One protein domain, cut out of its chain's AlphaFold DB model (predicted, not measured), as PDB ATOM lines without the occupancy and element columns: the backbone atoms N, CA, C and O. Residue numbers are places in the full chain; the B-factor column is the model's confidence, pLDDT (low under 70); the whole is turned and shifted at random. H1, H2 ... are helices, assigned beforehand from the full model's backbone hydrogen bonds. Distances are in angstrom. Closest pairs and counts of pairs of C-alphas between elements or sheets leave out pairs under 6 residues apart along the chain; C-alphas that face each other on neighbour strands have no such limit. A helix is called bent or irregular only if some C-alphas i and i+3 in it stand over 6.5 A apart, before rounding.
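AT A GLANCE: This is residues 2 to 75 of the 108 residues of the protein "L-lysine permease" of Pseudomonas sp. SHC52 (UniProt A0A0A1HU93). The printed part is a narrow, open V: the long straight helix H3 makes one arm, H1 and then H2 make the other end to end, and the chain folds back at residues 35 to 41. The two arms come near each other only beside that fold, where H2 is close to the first part of H3; from there they spread, so that H1 and the far part of H3 stand free with open space between them. There are 74 residues with three named helices, in the order H1, H2, H3, and no named strand; the class is all helix. The whole is only just extended, close to loose, with a radius of gyration of the C-alphas of 17.1 A and spans of 54 by 25 by 18 A.

HOW THE PARTS SIT: Begin with the longest helix, H3, residues 42 to 75, and then find H2, residues 21 to 34; the two are near each other. These two are close but not clearly touching, with 2 pairs of C-alphas within 8 A; the closest C-alphas are those of Phe 31 and Ser 46, 7.0 A apart. Their lines stand at a steep tilt of 51 degrees, and they run opposite ways. Go back along the chain to H1, residues 6 to 18, which meets H2 only through their link. H1 and H3 are apart. In H1 and H3 every O i to N i+4 pair is within hydrogen-bond range; in H2 7 of 10 are. H2 is only just irregular: C-alphas 29 and 32 are 6.53 A apart.

IN THESE COORDINATES: Find C-alpha 42 at (-44.259, 20.171, -44.002); from there H3 runs 48.9 A to C-alpha 75 at (-56.303, -27.029, -48.163), with y falling along the way. H2 covers 20.9 A from Pro 21 to Phe 34. For H1, start at C-alpha 6, at (-35.595, -16.111, -45.447), and go 18.1 A to C-alpha 18.

THE WHOLE: The two C-alphas farthest apart are those of Pro 2 and Glu 38, at 56.4 A, while those of Pro 2 and Phe 75, the first and last printed, are 24.3 A apart. The printed part has no cut. The link from H1 to H2, residues 19 and 20, is tight; the link from H2 to H3, residues 35 to 41, is short. Residues 2 to 26 and residues 51 to 75 stand free. In the B-factor column the mean pLDDT of the printed part is 75.1; it is 66 over H2 and 82 over H3. Residues 2 to 3, 17 to 18, 20 to 25, 27 to 40 and 75 are under 70.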
ATOM      1  N   PRO A   2     -32.811 -25.687 -53.794       56.69
ATOM      2  CA  PRO A   2     -32.427 -25.270 -52.447       56.69
ATOM      3  C   PRO A   2     -33.310 -24.088 -52.029       56.69
ATOM      4  O   PRO A   2     -33.512 -23.167 -52.814       56.69
ATOM      5  N   ALA A   3     -33.892 -24.152 -50.832       63.88
ATOM      6  CA  ALA A   3     -34.735 -23.082 -50.312       63.88
ATOM      7  C   ALA A   3     -33.881 -21.817 -50.119       63.88
ATOM      8  O   ALA A   3     -32.882 -21.849 -49.397       63.88
ATOM      9  N   ASP A   4     -34.241 -20.719 -50.789       70.31
ATOM     10  CA  ASP A   4     -33.589 -19.426 -50.580       70.31
ATOM     11  C   ASP A   4     -33.713 -19.010 -49.108       70.31
ATOM     12  O   ASP A   4     -34.746 -19.225 -48.470       70.31
ATOM     13  N   SER A   5     -32.657 -18.407 -48.550       79.88
ATOM     14  CA  SER A   5     -32.694 -17.991 -47.147       79.88
ATOM     15  C   SER A   5     -33.795 -16.949 -46.930       79.88
ATOM     16  O   SER A   5     -33.979 -16.041 -47.744       79.88
ATOM     17  N   THR A   6     -34.508 -17.039 -45.806       78.19
ATOM     18  CA  THR A   6     -35.595 -16.111 -45.447       78.19
ATOM     19  C   THR A   6     -35.149 -14.648 -45.526       78.19
ATOM     20  O   THR A   6     -35.905 -13.790 -45.969       78.19
ATOM     21  N   ARG A   7     -33.882 -14.361 -45.185       80.19
ATOM     22  CA  ARG A   7     -33.279 -13.030 -45.354       80.19
ATOM     23  C   ARG A   7     -33.226 -12.595 -46.814       80.19
ATOM     24  O   ARG A   7     -33.559 -11.455 -47.101       80.19
ATOM     25  N   LYS A   8     -32.822 -13.476 -47.732       80.00
ATOM     26  CA  LYS A   8     -32.755 -13.162 -49.165       80.00
ATOM     27  C   LYS A   8     -34.146 -12.860 -49.724       80.00
ATOM     28  O   LYS A   8     -34.293 -11.872 -50.432       80.00
ATOM     29  N   LEU A   9     -35.158 -13.641 -49.345       78.00
ATOM     30  CA  LEU A   9     -36.555 -13.404 -49.732       78.00
ATOM     31  C   LEU A   9     -37.090 -12.066 -49.199       78.00
ATOM     32  O   LEU A   9     -37.699 -11.311 -49.955       78.00
ATOM     33  N   ILE A  10     -36.811 -11.736 -47.933       79.12
ATOM     34  CA  ILE A  10     -37.197 -10.450 -47.332       79.12
ATOM     35  C   ILE A  10     -36.511  -9.284 -48.050       79.12
ATOM     36  O   ILE A  10     -37.181  -8.334 -48.451       79.12
ATOM     37  N   THR A  11     -35.194  -9.355 -48.253       79.38
ATOM     38  CA  THR A  11     -34.441  -8.280 -48.912       79.38
ATOM     39  C   THR A  11     -34.878  -8.103 -50.362       79.38
ATOM     40  O   THR A  11     -34.999  -6.973 -50.823       79.38
ATOM     41  N   MET A  12     -35.167  -9.197 -51.071       79.06
ATOM     42  CA  MET A  12     -35.658  -9.150 -52.446       79.06
ATOM     43  C   MET A  12     -37.042  -8.496 -52.513       79.06
ATOM     44  O   MET A  12     -37.212  -7.543 -53.262       79.06
ATOM     45  N   GLY A  13     -37.995  -8.913 -51.671       75.31
ATOM     46  CA  GLY A  13     -39.322  -8.291 -51.598       75.31
ATOM     47  C   GLY A  13     -39.275  -6.811 -51.201       75.31
ATOM     48  O   GLY A  13     -39.987  -5.990 -51.788       75.31
ATOM     49  N   PHE A  14     -38.396  -6.450 -50.260       76.50
ATOM     50  CA  PHE A  14     -38.155  -5.061 -49.863       76.50
ATOM     51  C   PHE A  14     -37.601  -4.234 -51.023       76.50
ATOM     52  O   PHE A  14     -38.170  -3.198 -51.352       76.50
ATOM     53  N   LEU A  15     -36.535  -4.704 -51.678       76.56
ATOM     54  CA  LEU A  15     -35.921  -4.016 -52.813       76.56
ATOM     55  C   LEU A  15     -36.912  -3.857 -53.964       76.56
ATOM     56  O   LEU A  15     -37.047  -2.756 -54.479       76.56
ATOM     57  N   THR A  16     -37.652  -4.904 -54.334       73.62
ATOM     58  CA  THR A  16     -38.649  -4.830 -55.414       73.62
ATOM     59  C   THR A  16     -39.770  -3.840 -55.094       73.62
ATOM     60  O   THR A  16     -40.241  -3.142 -55.991       73.62
ATOM     61  N   SER A  17     -40.180  -3.740 -53.828       66.94
ATOM     62  CA  SER A  17     -41.211  -2.789 -53.393       66.94
ATOM     63  C   SER A  17     -40.678  -1.353 -53.316       66.94
ATOM     64  O   SER A  17     -41.347  -0.432 -53.773       66.94
ATOM     65  N   ALA A  18     -39.464  -1.162 -52.792       66.56
ATOM     66  CA  ALA A  18     -38.806   0.139 -52.674       66.56
ATOM     67  C   ALA A  18     -38.406   0.722 -54.038       66.56
ATOM     68  O   ALA A  18     -38.507   1.926 -54.251       66.56
ATOM     69  N   LEU A  19     -37.997  -0.133 -54.979       71.38
ATOM     70  CA  LEU A  19     -37.658   0.244 -56.351       71.38
ATOM     71  C   LEU A  19     -38.891   0.450 -57.238       71.38
ATOM     72  O   LEU A  19     -38.713   0.759 -58.410       71.38
ATOM     73  N   ASN A  20     -40.120   0.272 -56.738       66.94
ATOM     74  CA  ASN A  20     -41.323   0.416 -57.552       66.94
ATOM     75  C   ASN A  20     -41.670   1.908 -57.739       66.94
ATOM     76  O   ASN A  20     -42.252   2.532 -56.843       66.94
ATOM     77  N   PRO A  21     -41.359   2.513 -58.902       60.72
ATOM     78  CA  PRO A  21     -41.426   3.964 -59.071       60.72
ATOM     79  C   PRO A  21     -42.868   4.486 -59.041       60.72
ATOM     80  O   PRO A  21     -43.105   5.654 -58.748       60.72
ATOM     81  N   LYS A  22     -43.852   3.614 -59.295       69.25
ATOM     82  CA  LYS A  22     -45.276   3.963 -59.297       69.25
ATOM     83  C   LYS A  22     -45.745   4.465 -57.928       69.25
ATOM     84  O   LYS A  22     -46.546   5.392 -57.863       69.25
ATOM     85  N   ILE A  23     -45.221   3.882 -56.850       64.94
ATOM     86  CA  ILE A  23     -45.580   4.250 -55.476       64.94
ATOM     87  C   ILE A  23     -45.000   5.626 -55.123       64.94
ATOM     88  O   ILE A  23     -45.704   6.472 -54.577       64.94
ATOM     89  N   ALA A  24     -43.746   5.886 -55.504       66.38
ATOM     90  CA  ALA A  24     -43.106   7.182 -55.287       66.38
ATOM     91  C   ALA A  24     -43.842   8.318 -56.019       66.38
ATOM     92  O   ALA A  24     -44.114   9.362 -55.427       66.38
ATOM     93  N   VAL A  25     -44.231   8.095 -57.281       68.94
ATOM     94  CA  VAL A  25     -44.993   9.072 -58.079       68.94
ATOM     95  C   VAL A  25     -46.382   9.321 -57.486       68.94
ATOM     96  O   VAL A  25     -46.825  10.468 -57.427       68.94
ATOM     97  N   PHE A  26     -47.056   8.272 -57.002       71.38
ATOM     98  CA  PHE A  26     -48.332   8.415 -56.303       71.38
ATOM     99  C   PHE A  26     -48.182   9.288 -55.051       71.38
ATOM    100  O   PHE A  26     -48.937  10.243 -54.892       71.38
ATOM    101  N   TYR A  27     -47.172   9.049 -54.208       67.12
ATOM    102  CA  TYR A  27     -46.969   9.868 -53.009       67.12
ATOM    103  C   TYR A  27     -46.622  11.313 -53.314       67.12
ATOM    104  O   TYR A  27     -47.238  12.199 -52.729       67.12
ATOM    105  N   LEU A  28     -45.726  11.565 -54.268       66.94
ATOM    106  CA  LEU A  28     -45.401  12.928 -54.692       66.94
ATOM    107  C   LEU A  28     -46.618  13.686 -55.237       66.94
ATOM    108  O   LEU A  28     -46.653  14.906 -55.143       66.94
ATOM    109  N   SER A  29     -47.615  12.982 -55.777       66.25
ATOM    110  CA  SER A  29     -48.826  13.599 -56.336       66.25
ATOM    111  C   SER A  29     -49.949  13.773 -55.308       66.25
ATOM    112  O   SER A  29     -50.738  14.709 -55.412       66.25
ATOM    113  N   VAL A  30     -50.037  12.871 -54.327       66.50
ATOM    114  CA  VAL A  30     -51.152  12.795 -53.369       66.50
ATOM    115  C   VAL A  30     -50.835  13.517 -52.060       66.50
ATOM    116  O   VAL A  30     -51.688  14.234 -51.551       66.50
ATOM    117  N   PHE A  31     -49.613  13.399 -51.531       65.69
ATOM    118  CA  PHE A  31     -49.217  14.066 -50.283       65.69
ATOM    119  C   PHE A  31     -49.375  15.590 -50.308       65.69
ATOM    120  O   PHE A  31     -49.973  16.115 -49.370       65.69
ATOM    121  N   PRO A  32     -48.911  16.326 -51.339       63.66
ATOM    122  CA  PRO A  32     -49.023  17.783 -51.328       63.66
ATOM    123  C   PRO A  32     -50.471  18.288 -51.332       63.66
ATOM    124  O   PRO A  32     -50.702  19.406 -50.892       63.66
ATOM    125  N   GLN A  33     -51.455  17.480 -51.752       62.25
ATOM    126  CA  GLN A  33     -52.873  17.868 -51.703       62.25
ATOM    127  C   GLN A  33     -53.431  17.911 -50.272       62.25
ATOM    128  O   GLN A  33     -54.413  18.602 -50.020       62.25
ATOM    129  N   PHE A  34     -52.804  17.192 -49.335       64.50
ATOM    130  CA  PHE A  34     -53.218  17.129 -47.929       64.50
ATOM    131  C   PHE A  34     -52.331  17.962 -46.997       64.50
ATOM    132  O   PHE A  34     -52.615  18.056 -45.804       64.50
ATOM    133  N   ILE A  35     -51.260  18.561 -47.521       62.84
ATOM    134  CA  ILE A  35     -50.311  19.354 -46.742       62.84
ATOM    135  C   ILE A  35     -50.690  20.830 -46.858       62.84
ATOM    136  O   ILE A  35     -50.579  21.434 -47.922       62.84
ATOM    137  N   SER A  36     -51.120  21.419 -45.743       65.12
ATOM    138  CA  SER A  36     -51.416  22.851 -45.655       65.12
ATOM    139  C   SER A  36     -50.249  23.577 -44.975       65.12
ATOM    140  O   SER A  36     -50.010  23.331 -43.786       65.12
ATOM    141  N   PRO A  37     -49.527  24.477 -45.675       62.44
ATOM    142  CA  PRO A  37     -48.371  25.187 -45.115       62.44
ATOM    143  C   PRO A  37     -48.715  26.076 -43.907       62.44
ATOM    144  O   PRO A  37     -47.835  26.414 -43.124       62.44
ATOM    145  N   GLU A  38     -49.993  26.400 -43.708       65.88
ATOM    146  CA  GLU A  38     -50.490  27.207 -42.584       65.88
ATOM    147  C   GLU A  38     -50.527  26.450 -41.238       65.88
ATOM    148  O   GLU A  38     -50.599  27.076 -40.186       65.88
ATOM    149  N   HIS A  39     -50.438  25.113 -41.246       61.34
ATOM    150  CA  HIS A  39     -50.622  24.266 -40.055       61.34
ATOM    151  C   HIS A  39     -49.312  23.678 -39.481       61.34
ATOM    152  O   HIS A  39     -49.352  22.771 -38.649       61.34
ATOM    153  N   GLY A  40     -48.135  24.158 -39.910       68.94
ATOM    154  CA  GLY A  40     -46.832  23.793 -39.328       68.94
ATOM    155  C   GLY A  40     -45.821  23.188 -40.313       68.94
ATOM    156  O   GLY A  40     -45.899  23.394 -41.520       68.94
ATOM    157  N   SER A  41     -44.831  22.449 -39.792       73.81
ATOM    158  CA  SER A  41     -43.729  21.892 -40.596       73.81
ATOM    159  C   SER A  41     -44.210  20.827 -41.591       73.81
ATOM    160  O   SER A  41     -44.703  19.765 -41.199       73.81
ATOM    161  N   LEU A  42     -43.975  21.082 -42.883       74.00
ATOM    162  CA  LEU A  42     -44.259  20.171 -44.002       74.00
ATOM    163  C   LEU A  42     -43.630  18.782 -43.796       74.00
ATOM    164  O   LEU A  42     -44.214  17.765 -44.175       74.00
ATOM    165  N   PHE A  43     -42.451  18.730 -43.163       76.44
ATOM    166  CA  PHE A  43     -41.740  17.483 -42.886       76.44
ATOM    167  C   PHE A  43     -42.508  16.606 -41.892       76.44
ATOM    168  O   PHE A  43     -42.674  15.412 -42.124       76.44
ATOM    169  N   THR A  44     -43.036  17.196 -40.818       77.06
ATOM    170  CA  THR A  44     -43.785  16.460 -39.790       77.06
ATOM    171  C   THR A  44     -45.115  15.941 -40.332       77.06
ATOM    172  O   THR A  44     -45.450  14.782 -40.097       77.06
ATOM    173  N   GLN A  45     -45.844  16.752 -41.110       74.44
ATOM    174  CA  GLN A  45     -47.093  16.315 -41.750       74.44
ATOM    175  C   GLN A  45     -46.841  15.167 -42.739       74.44
ATOM    176  O   GLN A  45     -47.552  14.163 -42.716       74.44
ATOM    177  N   SER A  46     -45.777  15.266 -43.543       76.06
ATOM    178  CA  SER A  46     -45.374  14.198 -44.468       76.06
ATOM    179  C   SER A  46     -44.963  12.922 -43.733       76.06
ATOM    180  O   SER A  46     -45.312  11.823 -44.153       76.06
ATOM    181  N   LEU A  47     -44.253  13.034 -42.608       81.75
ATOM    182  CA  LEU A  47     -43.865  11.865 -41.821       81.75
ATOM    183  C   LEU A  47     -45.091  11.144 -41.243       81.75
ATOM    184  O   LEU A  47     -45.168   9.920 -41.317       81.75
ATOM    185  N   ILE A  48     -46.061  11.894 -40.709       83.94
ATOM    186  CA  ILE A  48     -47.300  11.341 -40.145       83.94
ATOM    187  C   ILE A  48     -48.117  10.642 -41.233       83.94
ATOM    188  O   ILE A  48     -48.449   9.470 -41.075       83.94
ATOM    189  N   LEU A  49     -48.380  11.318 -42.356       80.94
ATOM    190  CA  LEU A  49     -49.128  10.741 -43.476       80.94
ATOM    191  C   LEU A  49     -48.436   9.483 -44.030       80.94
ATOM    192  O   LEU A  49     -49.099   8.484 -44.313       80.94
ATOM    193  N   GLY A  50     -47.101   9.506 -44.130       80.38
ATOM    194  CA  GLY A  50     -46.292   8.365 -44.560       80.38
ATOM    195  C   GLY A  50     -46.416   7.185 -43.606       80.38
ATOM    196  O   GLY A  50     -46.715   6.072 -44.030       80.38
ATOM    197  N   LEU A  51     -46.253   7.427 -42.304       83.44
ATOM    198  CA  LEU A  51     -46.386   6.392 -41.282       83.44
ATOM    199  C   LEU A  51     -47.798   5.807 -41.246       83.44
ATOM    200  O   LEU A  51     -47.935   4.586 -41.239       83.44
ATOM    201  N   THR A  52     -48.843   6.637 -41.292       85.00
ATOM    202  CA  THR A  52     -50.234   6.165 -41.335       85.00
ATOM    203  C   THR A  52     -50.469   5.258 -42.537       85.00
ATOM    204  O   THR A  52     -51.026   4.169 -42.392       85.00
ATOM    205  N   GLN A  53     -50.009   5.662 -43.719       82.56
ATOM    206  CA  GLN A  53     -50.163   4.864 -44.928       82.56
ATOM    207  C   GLN A  53     -49.397   3.536 -44.843       82.56
ATOM    208  O   GLN A  53     -49.960   2.493 -45.201       82.56
ATOM    209  N   ILE A  54     -48.150   3.552 -44.356       81.56
ATOM    210  CA  ILE A  54     -47.343   2.341 -44.152       81.56
ATOM    211  C   ILE A  54     -48.059   1.400 -43.184       81.56
ATOM    212  O   ILE A  54     -48.226   0.225 -43.504       81.56
ATOM    213  N   SER A  55     -48.530   1.908 -42.042       83.94
ATOM    214  CA  SER A  55     -49.249   1.116 -41.043       83.94
ATOM    215  C   SER A  55     -50.504   0.474 -41.627       83.94
ATOM    216  O   SER A  55     -50.663  -0.738 -41.521       83.94
ATOM    217  N   VAL A  56     -51.357   1.243 -42.312       86.94
ATOM    218  CA  VAL A  56     -52.586   0.715 -42.930       86.94
ATOM    219  C   VAL A  56     -52.260  -0.340 -43.986       86.94
ATOM    220  O   VAL A  56     -52.837  -1.427 -43.981       86.94
ATOM    221  N   SER A  57     -51.304  -0.053 -44.870       83.25
ATOM    222  CA  SER A  57     -50.938  -0.970 -45.955       83.25
ATOM    223  C   SER A  57     -50.337  -2.261 -45.414       83.25
ATOM    224  O   SER A  57     -50.681  -3.343 -45.888       83.25
ATOM    225  N   PHE A  58     -49.468  -2.163 -44.408       83.31
ATOM    226  CA  PHE A  58     -48.892  -3.318 -43.737       83.31
ATOM    227  C   PHE A  58     -49.977  -4.155 -43.059       83.31
ATOM    228  O   PHE A  58     -50.028  -5.360 -43.286       83.31
ATOM    229  N   SER A  59     -50.883  -3.535 -42.298       88.12
ATOM    230  CA  SER A  59     -51.978  -4.240 -41.624       88.12
ATOM    231  C   SER A  59     -52.887  -4.973 -42.608       88.12
ATOM    232  O   SER A  59     -53.185  -6.145 -42.395       88.12
ATOM    233  N   VAL A  60     -53.291  -4.331 -43.709       90.38
ATOM    234  CA  VAL A  60     -54.145  -4.971 -44.724       90.38
ATOM    235  C   VAL A  60     -53.418  -6.128 -45.407       90.38
ATOM    236  O   VAL A  60     -53.974  -7.220 -45.506       90.38
ATOM    237  N   ASN A  61     -52.169  -5.933 -45.837       83.50
ATOM    238  CA  ASN A  61     -51.398  -7.004 -46.475       83.50
ATOM    239  C   ASN A  61     -51.142  -8.171 -45.518       83.50
ATOM    240  O   ASN A  61     -51.260  -9.326 -45.921       83.50
ATOM    241  N   LEU A  62     -50.835  -7.883 -44.252       84.88
ATOM    242  CA  LEU A  62     -50.647  -8.903 -43.230       84.88
ATOM    243  C   LEU A  62     -51.935  -9.698 -43.010       84.88
ATOM    244  O   LEU A  62     -51.885 -10.923 -42.983       84.88
ATOM    245  N   LEU A  63     -53.088  -9.029 -42.910       91.00
ATOM    246  CA  LEU A  63     -54.382  -9.704 -42.794       91.00
ATOM    247  C   LEU A  63     -54.636 -10.613 -43.997       91.00
ATOM    248  O   LEU A  63     -54.925 -11.791 -43.805       91.00
ATOM    249  N   ILE A  64     -54.468 -10.109 -45.221       87.44
ATOM    250  CA  ILE A  64     -54.632 -10.909 -46.444       87.44
ATOM    251  C   ILE A  64     -53.701 -12.125 -46.423       87.44
ATOM    252  O   ILE A  64     -54.146 -13.239 -46.696       87.44
ATOM    253  N   ALA A  65     -52.430 -11.938 -46.061       83.94
ATOM    254  CA  ALA A  65     -51.455 -13.018 -45.984       83.94
ATOM    255  C   ALA A  65     -51.832 -14.066 -44.925       83.94
ATOM    256  O   ALA A  65     -51.748 -15.260 -45.201       83.94
ATOM    257  N   LEU A  66     -52.287 -13.644 -43.741       85.75
ATOM    258  CA  LEU A  66     -52.734 -14.545 -42.677       85.75
ATOM    259  C   LEU A  66     -54.002 -15.313 -43.073       85.75
ATOM    260  O   LEU A  66     -54.066 -16.522 -42.861       85.75
ATOM    261  N   PHE A  67     -54.977 -14.652 -43.701       87.56
ATOM    262  CA  PHE A  67     -56.172 -15.314 -44.232       87.56
ATOM    263  C   PHE A  67     -55.814 -16.327 -45.321       87.56
ATOM    264  O   PHE A  67     -56.261 -17.473 -45.267       87.56
ATOM    265  N   ALA A  68     -54.964 -15.941 -46.273       83.19
ATOM    266  CA  ALA A  68     -54.485 -16.833 -47.322       83.19
ATOM    267  C   ALA A  68     -53.710 -18.025 -46.742       83.19
ATOM    268  O   ALA A  68     -53.918 -19.152 -47.183       83.19
ATOM    269  N   ALA A  69     -52.873 -17.807 -45.724       81.69
ATOM    270  CA  ALA A  69     -52.149 -18.869 -45.032       81.69
ATOM    271  C   ALA A  69     -53.091 -19.814 -44.270       81.69
ATOM    272  O   ALA A  69     -52.899 -21.028 -44.316       81.69
ATOM    273  N   GLY A  70     -54.133 -19.289 -43.620       81.56
ATOM    274  CA  GLY A  70     -55.165 -20.095 -42.965       81.56
ATOM    275  C   GLY A  70     -55.930 -20.975 -43.955       81.56
ATOM    276  O   GLY A  70     -56.077 -22.178 -43.737       81.56
ATOM    277  N   ILE A  71     -56.340 -20.403 -45.090       80.31
ATOM    278  CA  ILE A  71     -57.009 -21.134 -46.174       80.31
ATOM    279  C   ILE A  71     -56.067 -22.180 -46.789       80.31
ATOM    280  O   ILE A  71     -56.453 -23.334 -46.967       80.31
ATOM    281  N   ALA A  72     -54.815 -21.815 -47.072       77.69
ATOM    282  CA  ALA A  72     -53.815 -22.731 -47.613       77.69
ATOM    283  C   ALA A  72     -53.524 -23.894 -46.651       77.69
ATOM    284  O   ALA A  72     -53.452 -25.041 -47.081       77.69
ATOM    285  N   SER A  73     -53.421 -23.618 -45.350       71.06
ATOM    286  CA  SER A  73     -53.278 -24.628 -44.294       71.06
ATOM    287  C   SER A  73     -54.442 -25.624 -44.297       71.06
ATOM    288  O   SER A  73     -54.215 -26.837 -44.265       71.06
ATOM    289  N   TRP A  74     -55.679 -25.126 -44.412       72.25
ATOM    290  CA  TRP A  74     -56.878 -25.959 -44.514       72.25
ATOM    291  C   TRP A  74     -56.867 -26.837 -45.774       72.25
ATOM    292  O   TRP A  74     -57.185 -28.023 -45.708       72.25
ATOM    293  N   PHE A  75     -56.431 -26.287 -46.909       69.75
ATOM    294  CA  PHE A  75     -56.303 -27.029 -48.163       69.75
ATOM    295  C   PHE A  75     -55.213 -28.106 -48.128       69.75
ATOM    296  O   PHE A  75     -55.421 -29.193 -48.661       69.75
TER     297      PHE A  75